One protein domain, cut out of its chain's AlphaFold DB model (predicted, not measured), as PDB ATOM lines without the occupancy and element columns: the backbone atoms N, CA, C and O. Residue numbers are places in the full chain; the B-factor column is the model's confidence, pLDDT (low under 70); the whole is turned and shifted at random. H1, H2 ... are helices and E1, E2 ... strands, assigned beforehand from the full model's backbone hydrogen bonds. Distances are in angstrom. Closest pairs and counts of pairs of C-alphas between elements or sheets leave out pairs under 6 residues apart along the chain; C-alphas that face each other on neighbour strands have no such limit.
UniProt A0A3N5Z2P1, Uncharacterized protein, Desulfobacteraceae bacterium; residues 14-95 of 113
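AT A GLANCE: This is residues 14 to 95 of the 113 residues of an uncharacterized protein of Desulfobacteraceae bacterium (UniProt A0A3N5Z2P1). Two antiparallel strand pairs, E1 with E4 and E2 with E3, stand on opposite sides of the middle, and E5 joins them in a loose, incompletely closed ring of strands. H2 caps one end of the ring, and H1 sits at the rim of the other. The printed part has 82 residues, in the order E1, H1, E2, E3, E4, H2, E5; the class is mixed, with 35 residues in named elements, under half. It is compact, with a radius of gyration of the C-alphas of 12.3 A and spans of 30 by 28 by 23 A.

IN THESE COORDINATES: Find C-alpha 18 at (182.528, 136.485, 56.580); from there E1, residues 18 to 22, runs 12.6 A. H1 follows at residues 23 to 26. Next come E2, residues 37 to 41, and E3, residues 49 to 53, each 13.2 A. E4, residues 65 to 69, covers 12.7 A, and H2 holds residues 72 to 77. E5, residues 87 to 91, runs 13.2 A to C-alpha 91 at (195.084, 153.015, 57.638).

HOW THE PARTS SIT: Look at E1 and E4, antiparallel at 174 degrees: N 21 and O 66 are 2.8 A apart. Residues 61 to 62 pair antiparallel with 65 to 66 of E4. The closest C-alphas of H1 and E4, Ala 23 and Gly 65, are 4.1 A apart. The hairpin E2 and E3 is antiparallel at 149 degrees, with N 40 and O 50 at 2.9 A. The closest C-alphas of E2 and H2, Thr 41 and Leu 77, are 6.8 A apart. E5 pairs with no named strand, but is near E3; E1 and E3 are apart. Every O i to N i+4 pair of H2 is within hydrogen-bond range; H1 is too short for one.

THE WHOLE: The C-alphas farthest apart, Arg 45 and Arg 63, are 33.6 A from each other. The printed part has no cut, and its one long link is E3 to E4, 11 residues. Mean pLDDT of the printed part is 74.1; look for values under 70 at residues 41 to 47 and 76 to 86, among others.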
ATOM      1  N   ARG A  14     182.676 133.053  51.141       68.62
ATOM      2  CA  ARG A  14     181.313 132.531  50.970       68.62
ATOM      3  C   ARG A  14     181.043 131.281  51.803       68.62
ATOM      4  O   ARG A  14     179.895 131.077  52.197       68.62
ATOM      5  N   GLU A  15     182.057 130.457  52.058       74.62
ATOM      6  CA  GLU A  15     181.900 129.209  52.808       74.62
ATOM      7  C   GLU A  15     181.745 129.502  54.298       74.62
ATOM      8  O   GLU A  15     180.818 129.011  54.946       74.62
ATOM      9  N   ARG A  16     182.611 130.371  54.828       74.06
ATOM     10  CA  ARG A  16     182.592 130.765  56.240       74.06
ATOM     11  C   ARG A  16     181.609 131.893  56.542       74.06
ATOM     12  O   ARG A  16     181.345 132.159  57.712       74.06
ATOM     13  N   LYS A  17     181.038 132.528  55.509       77.06
ATOM     14  CA  LYS A  17     180.114 133.672  55.595       77.06
ATOM     15  C   LYS A  17     180.739 134.812  56.404       77.06
ATOM     16  O   LYS A  17     180.284 135.125  57.501       77.06
ATOM     17  N   GLY A  18     181.800 135.420  55.885       77.81
ATOM     18  CA  GLY A  18     182.528 136.485  56.580       77.81
ATOM     19  C   GLY A  18     183.566 137.171  55.698       77.81
ATOM     20  O   GLY A  18     183.708 136.824  54.531       77.81
ATOM     21  N   ILE A  19     184.265 138.174  56.227       78.31
ATOM     22  CA  ILE A  19     185.433 138.752  55.548       78.31
ATOM     23  C   ILE A  19     186.655 138.029  56.062       78.31
ATOM     24  O   ILE A  19     186.859 137.947  57.271       78.31
ATOM     25  N   PHE A  20     187.485 137.573  55.137       81.12
ATOM     26  CA  PHE A  20     188.815 137.111  55.470       81.12
ATOM     27  C   PHE A  20     189.853 138.101  54.943       81.12
ATOM     28  O   PHE A  20     189.900 138.424  53.753       81.12
ATOM     29  N   ILE A  21     190.687 138.590  55.855       81.56
ATOM     30  CA  ILE A  21     191.827 139.451  55.576       81.56
ATOM     31  C   ILE A  21     193.081 138.621  55.795       81.56
ATOM     32  O   ILE A  21     193.471 138.383  56.933       81.56
ATOM     33  N   HIS A  22     193.727 138.193  54.715       82.62
ATOM     34  CA  HIS A  22     194.937 137.384  54.820       82.62
ATOM     35  C   HIS A  22     196.078 138.157  55.506       82.62
ATOM     36  O   HIS A  22     196.285 139.342  55.241       82.62
ATOM     37  N   ALA A  23     196.883 137.479  56.329       81.69
ATOM     38  CA  ALA A  23     197.967 138.075  57.116       81.69
ATOM     39  C   ALA A  23     199.007 138.830  56.267       81.69
ATOM     40  O   ALA A  23     199.623 139.783  56.738       81.69
ATOM     41  N   ALA A  24     199.176 138.457  54.994       81.31
ATOM     42  CA  ALA A  24     200.027 139.199  54.060       81.31
ATOM     43  C   ALA A  24     199.581 140.664  53.877       81.31
ATOM     44  O   ALA A  24     200.432 141.541  53.768       81.31
ATOM     45  N   LEU A  25     198.269 140.926  53.913       77.69
ATOM     46  CA  LEU A  25     197.673 142.263  53.820       77.69
ATOM     47  C   LEU A  25     197.758 143.034  55.147       77.69
ATOM     48  O   LEU A  25     197.579 144.245  55.177       77.69
ATOM     49  N   LEU A  26     198.041 142.329  56.246       79.19
ATOM     50  CA  LEU A  26     198.170 142.887  57.591       79.19
ATOM     51  C   LEU A  26     199.621 143.211  57.962       79.19
ATOM     52  O   LEU A  26     199.852 143.746  59.041       79.19
ATOM     53  N   ARG A  27     200.602 142.927  57.094       76.06
ATOM     54  CA  ARG A  27     202.036 143.136  57.386       76.06
ATOM     55  C   ARG A  27     202.392 144.573  57.766       76.06
ATOM     56  O   ARG A  27     203.354 144.775  58.493       76.06
ATOM     57  N   GLN A  28     201.634 145.547  57.269       76.94
ATOM     58  CA  GLN A  28     201.797 146.966  57.596       76.94
ATOM     59  C   GLN A  28     200.724 147.477  58.576       76.94
ATOM     60  O   GLN A  28     200.654 148.671  58.860       76.94
ATOM     61  N   SER A  29     199.856 146.592  59.069       80.56
ATOM     62  CA  SER A  29     198.820 146.935  60.041       80.56
ATOM     63  C   SER A  29     199.375 146.888  61.471       80.56
ATOM     64  O   SER A  29     200.363 146.196  61.720       80.56
ATOM     65  N   PRO A  30     198.727 147.557  62.440       79.81
ATOM     66  CA  PRO A  30     199.126 147.500  63.847       79.81
ATOM     67  C   PRO A  30     198.760 146.174  64.548       79.81
ATOM     68  O   PRO A  30     198.786 146.116  65.775       79.81
ATOM     69  N   PHE A  31     198.378 145.128  63.808       82.00
ATOM     70  CA  PHE A  31     197.775 143.914  64.357       82.00
ATOM     71  C   PHE A  31     198.709 142.711  64.351       82.00
ATOM     72  O   PHE A  31     199.421 142.457  63.377       82.00
ATOM     73  N   THR A  32     198.624 141.914  65.413       80.19
ATOM     74  CA  THR A  32     199.418 140.701  65.610       80.19
ATOM     75  C   THR A  32     198.549 139.493  65.984       80.19
ATOM     76  O   THR A  32     197.448 139.659  66.520       80.19
ATOM     77  N   PRO A  33     199.008 138.254  65.711       78.12
ATOM     78  CA  PRO A  33     198.294 137.057  66.143       78.12
ATOM     79  C   PRO A  33     198.045 137.031  67.654       78.12
ATOM     80  O   PRO A  33     198.977 137.177  68.438       78.12
ATOM     81  N   GLY A  34     196.792 136.788  68.053       72.50
ATOM     82  CA  GLY A  34     196.369 136.750  69.459       72.50
ATOM     83  C   GLY A  34     195.795 138.065  69.990       72.50
ATOM     84  O   GLY A  34     195.254 138.079  71.097       72.50
ATOM     85  N   ASP A  35     195.855 139.142  69.208       79.38
ATOM     86  CA  ASP A  35     195.174 140.384  69.546       79.38
ATOM     87  C   ASP A  35     193.647 140.213  69.544       79.38
ATOM     88  O   ASP A  35     193.061 139.422  68.793       79.38
ATOM     89  N   ARG A  36     193.001 140.982  70.417       80.81
ATOM     90  CA  ARG A  36     191.548 141.113  70.511       80.81
ATOM     91  C   ARG A  36     191.122 142.446  69.914       80.81
ATOM     92  O   ARG A  36     191.890 143.413  69.950       80.81
ATOM     93  N   PHE A  37     189.921 142.486  69.340       79.62
ATOM     94  CA  PHE A  37     189.473 143.642  68.572       79.62
ATOM     95  C   PHE A  37     188.001 143.958  68.774       79.62
ATOM     96  O   PHE A  37     187.155 143.072  68.916       79.62
ATOM     97  N   ALA A  38     187.689 145.243  68.663       78.50
ATOM     98  CA  ALA A  38     186.330 145.726  68.541       78.50
ATOM     99  C   ALA A  38     186.049 146.219  67.121       78.50
ATOM    100  O   ALA A  38     186.873 146.854  66.463       78.50
ATOM    101  N   VAL A  39     184.824 145.950  66.673       75.19
ATOM    102  CA  VAL A  39     184.280 146.435  65.405       75.19
ATOM    103  C   VAL A  39     183.464 147.700  65.680       75.19
ATOM    104  O   VAL A  39     182.416 147.644  66.340       75.19
ATOM    105  N   ARG A  40     183.936 148.844  65.172       73.38
ATOM    106  CA  ARG A  40     183.300 150.165  65.332       73.38
ATOM    107  C   ARG A  40     182.840 150.737  63.990       73.38
ATOM    108  O   ARG A  40     183.422 150.430  62.953       73.38
ATOM    109  N   THR A  41     181.795 151.571  64.006       64.19
ATOM    110  CA  THR A  41     181.321 152.292  62.813       64.19
ATOM    111  C   THR A  41     181.727 153.753  62.815       64.19
ATOM    112  O   THR A  41     181.716 154.414  63.852       64.19
ATOM    113  N   PHE A  42     181.983 154.277  61.617       58.03
ATOM    114  CA  PHE A  42     182.011 155.716  61.370       58.03
ATOM    115  C   PHE A  42     180.767 156.162  60.593       58.03
ATOM    116  O   PHE A  42     180.271 155.469  59.708       58.03
ATOM    117  N   LYS A  43     180.243 157.337  60.955       53.69
ATOM    118  CA  LYS A  43     178.947 157.897  60.525       53.69
ATOM    119  C   LYS A  43     178.960 158.500  59.104       53.69
ATOM    120  O   LYS A  43     178.260 159.477  58.845       53.69
ATOM    121  N   THR A  44     179.772 157.971  58.190       50.97
ATOM    122  CA  THR A  44     179.855 158.453  56.801       50.97
ATOM    123  C   THR A  44     178.907 157.672  55.892       50.97
ATOM    124  O   THR A  44     178.630 156.503  56.130       50.97
ATOM    125  N   ARG A  45     178.363 158.350  54.868       52.88
ATOM    126  CA  ARG A  45     177.219 157.939  54.020       52.88
ATOM    127  C   ARG A  45     177.325 156.568  53.329       52.88
ATOM    128  O   ARG A  45     176.330 156.107  52.779       52.88
ATOM    129  N   ILE A  46     178.490 155.935  53.357       57.66
ATOM    130  CA  ILE A  46     178.760 154.611  52.811       57.66
ATOM    131  C   ILE A  46     179.448 153.832  53.939       57.66
ATOM    132  O   ILE A  46     180.395 154.329  54.552       57.66
ATOM    133  N   PHE A  47     178.899 152.668  54.278       65.50
ATOM    134  CA  PHE A  47     179.325 151.803  55.379       65.50
ATOM    135  C   PHE A  47     180.854 151.739  55.535       65.50
ATOM    136  O   PHE A  47     181.595 151.498  54.586       65.50
ATOM    137  N   THR A  48     181.329 151.999  56.750       70.88
ATOM    138  CA  THR A  48     182.751 152.011  57.102       70.88
ATOM    139  C   THR A  48     182.908 151.278  58.424       70.88
ATOM    140  O   THR A  48     182.265 151.647  59.413       70.88
ATOM    141  N   VAL A  49     183.754 150.249  58.434       77.75
ATOM    142  CA  VAL A  49     184.062 149.470  59.636       77.75
ATOM    143  C   VAL A  49     185.504 149.711  60.027       77.75
ATOM    144  O   VAL A  49     186.409 149.500  59.232       77.75
ATOM    145  N   THR A  50     185.726 150.117  61.266       83.19
ATOM    146  CA  THR A  50     187.062 150.240  61.837       83.19
ATOM    147  C   THR A  50     187.286 149.072  62.783       83.19
ATOM    148  O   THR A  50     186.465 148.824  63.669       83.19
ATOM    149  N   LEU A  51     188.385 148.352  62.568       83.44
ATOM    150  CA  LEU A  51     188.905 147.398  63.536       83.44
ATOM    151  C   LEU A  51     189.899 148.139  64.415       83.44
ATOM    152  O   LEU A  51     190.830 148.759  63.905       83.44
ATOM    153  N   GLU A  52     189.688 148.072  65.718       84.50
ATOM    154  CA  GLU A  52     190.542 148.689  66.727       84.50
ATOM    155  C   GLU A  52     190.915 147.619  67.748       84.50
ATOM    156  O   GLU A  52     190.077 146.786  68.102       84.50
ATOM    157  N   ARG A  53     192.175 147.612  68.190       82.19
ATOM    158  CA  ARG A  53     192.627 146.700  69.244       82.19
ATOM    159  C   ARG A  53     191.847 146.989  70.528       82.19
ATOM    160  O   ARG A  53     191.782 148.134  70.962       82.19
ATOM    161  N   ASP A  54     191.258 145.957  71.115       80.31
ATOM    162  CA  ASP A  54     190.393 146.055  72.291       80.31
ATOM    163  C   ASP A  54     190.559 144.791  73.138       80.31
ATOM    164  O   ASP A  54     190.283 143.698  72.656       80.31
ATOM    165  N   GLU A  55     191.008 144.922  74.387       81.12
ATOM    166  CA  GLU A  55     191.269 143.787  75.287       81.12
ATOM    167  C   GLU A  55     189.998 143.012  75.681       81.12
ATOM    168  O   GLU A  55     190.069 141.819  76.005       81.12
ATOM    169  N   GLU A  56     188.830 143.649  75.604       81.94
ATOM    170  CA  GLU A  56     187.521 143.039  75.868       81.94
ATOM    171  C   GLU A  56     186.807 142.598  74.580       81.94
ATOM    172  O   GLU A  56     185.734 141.992  74.626       81.94
ATOM    173  N   GLY A  57     187.408 142.880  73.421       73.94
ATOM    174  CA  GLY A  57     186.882 142.545  72.107       73.94
ATOM    175  C   GLY A  57     186.925 141.053  71.764       73.94
ATOM    176  O   GLY A  57     187.509 140.219  72.462       73.94
ATOM    177  N   GLU A  58     186.323 140.709  70.625       72.12
ATOM    178  CA  GLU A  58     186.382 139.348  70.097       72.12
ATOM    179  C   GLU A  58     187.761 139.069  69.484       72.12
ATOM    180  O   GLU A  58     188.404 139.937  68.884       72.12
ATOM    181  N   ILE A  59     188.212 137.820  69.607       66.44
ATOM    182  CA  ILE A  59     189.387 137.350  68.877       66.44
ATOM    183  C   ILE A  59     188.944 137.070  67.446       66.44
ATOM    184  O   ILE A  59     188.280 136.072  67.174       66.44
ATOM    185  N   VAL A  60     189.325 137.959  66.536       73.44
ATOM    186  CA  VAL A  60     189.065 137.807  65.097       73.44
ATOM    187  C   VAL A  60     190.332 137.504  64.303       73.44
ATOM    188  O   VAL A  60     190.240 137.176  63.129       73.44
ATOM    189  N   TYR A  61     191.515 137.574  64.924       72.19
ATOM    190  CA  TYR A  61     192.789 137.221  64.295       72.19
ATOM    191  C   TYR A  61     193.099 135.732  64.527       72.19
ATOM    192  O   TYR A  61     193.377 135.310  65.650       72.19
ATOM    193  N   ASP A  62     193.063 134.939  63.457       71.75
ATOM    194  CA  ASP A  62     193.470 133.534  63.407       71.75
ATOM    195  C   ASP A  62     194.912 133.360  62.873       71.75
ATOM    196  O   ASP A  62     195.644 134.318  62.644       71.75
ATOM    197  N   ARG A  63     195.374 132.117  62.675       72.56
ATOM    198  CA  ARG A  63     196.754 131.846  62.211       72.56
ATOM    199  C   ARG A  63     197.083 132.406  60.822       72.56
ATOM    200  O   ARG A  63     198.260 132.560  60.509       72.56
ATOM    201  N   HIS A  64     196.081 132.652  59.988       79.00
ATOM    202  CA  HIS A  64     196.243 133.039  58.588       79.00
ATOM    203  C   HIS A  64     195.780 134.471  58.313       79.00
ATOM    204  O   HIS A  64     195.997 134.965  57.205       79.00
ATOM    205  N   GLY A  65     195.190 135.156  59.293       82.94
ATOM    206  CA  GLY A  65     194.784 136.548  59.168       82.94
ATOM    207  C   GLY A  65     193.615 136.907  60.071       82.94
ATOM    208  O   GLY A  65     193.416 136.296  61.110       82.94
ATOM    209  N   ILE A  66     192.829 137.906  59.680       85.06
ATOM    210  CA  ILE A  66     191.628 138.311  60.414       85.06
ATOM    211  C   ILE A  66     190.395 137.758  59.711       85.06
ATOM    212  O   ILE A  66     190.166 138.053  58.539       85.06
ATOM    213  N   PHE A  67     189.578 136.999  60.432       82.75
ATOM    214  CA  PHE A  67     188.259 136.582  59.989       82.75
ATOM    215  C   PHE A  67     187.177 137.340  60.755       82.75
ATOM    216  O   PHE A  67     187.020 137.181  61.963       82.75
ATOM    217  N   LEU A  68     186.405 138.147  60.036       79.50
ATOM    218  CA  LEU A  68     185.235 138.833  60.564       79.50
ATOM    219  C   LEU A  68     183.990 138.010  60.234       79.50
ATOM    220  O   LEU A  68     183.523 138.063  59.087       79.50
ATOM    221  N   PRO A  69     183.440 137.255  61.201       77.62
ATOM    222  CA  PRO A  69     182.228 136.496  60.967       77.62
ATOM    223  C   PRO A  69     181.063 137.438  60.679       77.62
ATOM    224  O   PRO A  69     180.899 138.494  61.299       77.62
ATOM    225  N   ARG A  70     180.195 137.019  59.760       75.38
ATOM    226  CA  ARG A  70     178.925 137.694  59.531       75.38
ATOM    227  C   ARG A  70     178.026 137.503  60.748       75.38
ATOM    228  O   ARG A  70     177.430 136.448  60.950       75.38
ATOM    229  N   SER A  71     177.907 138.549  61.551       73.38
ATOM    230  CA  SER A  71     176.908 138.649  62.612       73.38
ATOM    231  C   SER A  71     175.788 139.596  62.192       73.38
ATOM    232  O   SER A  71     175.979 140.461  61.339       73.38
ATOM    233  N   ARG A  72     174.617 139.497  62.834       71.25
ATOM    234  CA  ARG A  72     173.520 140.465  62.631       71.25
ATOM    235  C   ARG A  72     173.990 141.906  62.853       71.25
ATOM    236  O   ARG A  72     173.534 142.811  62.164       71.25
ATOM    237  N   ARG A  73     174.921 142.098  63.797       72.38
ATOM    238  CA  ARG A  73     175.590 143.377  64.037       72.38
ATOM    239  C   ARG A  73     176.384 143.785  62.799       72.38
ATOM    240  O   ARG A  73     176.050 144.807  62.223       72.38
ATOM    241  N   VAL A  74     177.348 142.979  62.346       69.31
ATOM    242  CA  VAL A  74     178.172 143.268  61.152       69.31
ATOM    243  C   VAL A  74     177.312 143.527  59.911       69.31
ATOM    244  O   VAL A  74     177.555 144.500  59.207       69.31
ATOM    245  N   ASP A  75     176.256 142.746  59.691       70.56
ATOM    246  CA  ASP A  75     175.303 142.963  58.596       70.56
ATOM    247  C   ASP A  75     174.610 144.321  58.673       70.56
ATOM    248  O   ASP A  75     174.528 145.026  57.667       70.56
ATOM    249  N   MET A  76     174.123 144.704  59.857       69.50
ATOM    250  CA  MET A  76     173.534 146.025  60.076       69.50
ATOM    251  C   MET A  76     174.564 147.140  59.860       69.50
ATOM    252  O   MET A  76     174.225 148.158  59.263       69.50
ATOM    253  N   LEU A  77     175.815 146.947  60.304       69.06
ATOM    254  CA  LEU A  77     176.888 147.936  60.139       69.06
ATOM    255  C   LEU A  77     177.287 148.115  58.667       69.06
ATOM    256  O   LEU A  77     177.588 149.226  58.238       69.06
ATOM    257  N   MET A  78     177.264 147.027  57.900       67.56
ATOM    258  CA  MET A  78     177.689 146.975  56.502       67.56
ATOM    259  C   MET A  78     176.517 147.115  55.522       67.56
ATOM    260  O   MET A  78     176.688 146.868  54.335       67.56
ATOM    261  N   GLY A  79     175.312 147.458  55.998       64.69
ATOM    262  CA  GLY A  79     174.122 147.659  55.161       64.69
ATOM    263  C   GLY A  79     173.638 146.412  54.411       64.69
ATOM    264  O   GLY A  79     172.940 146.542  53.409       64.69
ATOM    265  N   GLY A  80     174.021 145.209  54.851       63.31
ATOM    266  CA  GLY A  80     173.656 143.941  54.208       63.31
ATOM    267  C   GLY A  80     174.227 143.744  52.800       63.31
ATOM    268  O   GLY A  80     173.744 142.874  52.083       63.31
ATOM    269  N   ILE A  81     175.222 144.540  52.397       59.84
ATOM    270  CA  ILE A  81     175.827 144.501  51.052       59.84
ATOM    271  C   ILE A  81     177.216 143.856  51.023       59.84
ATOM    272  O   ILE A  81     177.926 143.903  50.020       59.84
ATOM    273  N   PHE A  82     177.585 143.227  52.129       63.56
ATOM    274  CA  PHE A  82     178.847 142.531  52.345       63.56
ATOM    275  C   PHE A  82     179.087 141.367  51.371       63.56
ATOM    276  O   PHE A  82     180.215 141.064  51.010       63.56
ATOM    277  N   ASP A  83     178.011 140.738  50.907       62.66
ATOM    278  CA  ASP A  83     178.014 139.687  49.891       62.66
ATOM    279  C   ASP A  83     178.280 140.210  48.468       62.66
ATOM    280  O   ASP A  83     178.558 139.416  47.565       62.66
ATOM    281  N   LYS A  84     178.185 141.530  48.267       60.81
ATOM    282  CA  LYS A  84     178.190 142.195  46.955       60.81
ATOM    283  C   LYS A  84     179.391 143.104  46.717       60.81
ATOM    284  O   LYS A  84     179.532 143.593  45.604       60.81
ATOM    285  N   HIS A  85     180.216 143.354  47.733       60.84
ATOM    286  CA  HIS A  85     181.285 144.347  47.647       60.84
ATOM    287  C   HIS A  85     182.646 143.756  47.972       60.84
ATOM    288  O   HIS A  85     182.813 142.946  48.882       60.84
ATOM    289  N   VAL A  86     183.628 144.247  47.230       69.75
ATOM    290  CA  VAL A  86     185.043 144.123  47.554       69.75
ATOM    291  C   VAL A  86     185.380 145.197  48.577       69.75
ATOM    292  O   VAL A  86     184.928 146.337  48.448       69.75
ATOM    293  N   VAL A  87     186.157 144.842  49.596       74.19
ATOM    294  CA  VAL A  87     186.489 145.755  50.691       74.19
ATOM    295  C   VAL A  87     187.971 146.096  50.634       74.19
ATOM    296  O   VAL A  87     188.810 145.205  50.548       74.19
ATOM    297  N   THR A  88     188.303 147.380  50.668       78.31
ATOM    298  CA  THR A  88     189.673 147.868  50.797       78.31
ATOM    299  C   THR A  88     190.052 148.030  52.258       78.31
ATOM    300  O   THR A  88     189.219 148.345  53.111       78.31
ATOM    301  N   ILE A  89     191.334 147.825  52.535       82.00
ATOM    302  CA  ILE A  89     191.948 148.071  53.833       82.00
ATOM    303  C   ILE A  89     192.725 149.381  53.745       82.00
ATOM    304  O   ILE A  89     193.644 149.532  52.939       82.00
ATOM    305  N   GLU A  90     192.359 150.328  54.597       82.88
ATOM    306  CA  GLU A  90     193.005 151.626  54.730       82.88
ATOM    307  C   GLU A  90     193.571 151.798  56.146       82.88
ATOM    308  O   GLU A  90     193.009 151.258  57.108       82.88
ATOM    309  N   PRO A  91     194.655 152.577  56.316       80.19
ATOM    310  CA  PRO A  91     195.084 153.015  57.638       80.19
ATOM    311  C   PRO A  91     193.933 153.720  58.367       80.19
ATOM    312  O   PRO A  91     193.294 154.618  57.815       80.19
ATOM    313  N   GLY A  92     193.640 153.288  59.593       74.62
ATOM    314  CA  GLY A  92     192.687 153.954  60.475       74.62
ATOM    315  C   GLY A  92     193.370 154.962  61.406       74.62
ATOM    316  O   GLY A  92     194.536 155.311  61.208       74.62
ATOM    317  N   PRO A  93     192.660 155.422  62.450       76.81
ATOM    318  CA  PRO A  93     193.282 156.064  63.608       76.81
ATOM    319  C   PRO A  93     194.441 155.220  64.183       76.81
ATOM    320  O   PRO A  93     194.529 154.025  63.888       76.81
ATOM    321  N   PRO A  94     195.332 155.796  65.013       80.00
ATOM    322  CA  PRO A  94     196.442 155.053  65.608       80.00
ATOM    323  C   PRO A  94     195.980 153.737  66.250       80.00
ATOM    324  O   PRO A  94     195.073 153.736  67.075       80.00
ATOM    325  N   GLY A  95     196.597 152.619  65.856       79.81
ATOM    326  CA  GLY A  95     196.232 151.289  66.360       79.81
ATOM    327  C   GLY A  95     195.027 150.631  65.676       79.81
ATOM    328  O   GLY A  95     194.575 149.584  66.139       79.81
TER     329      GLY A  95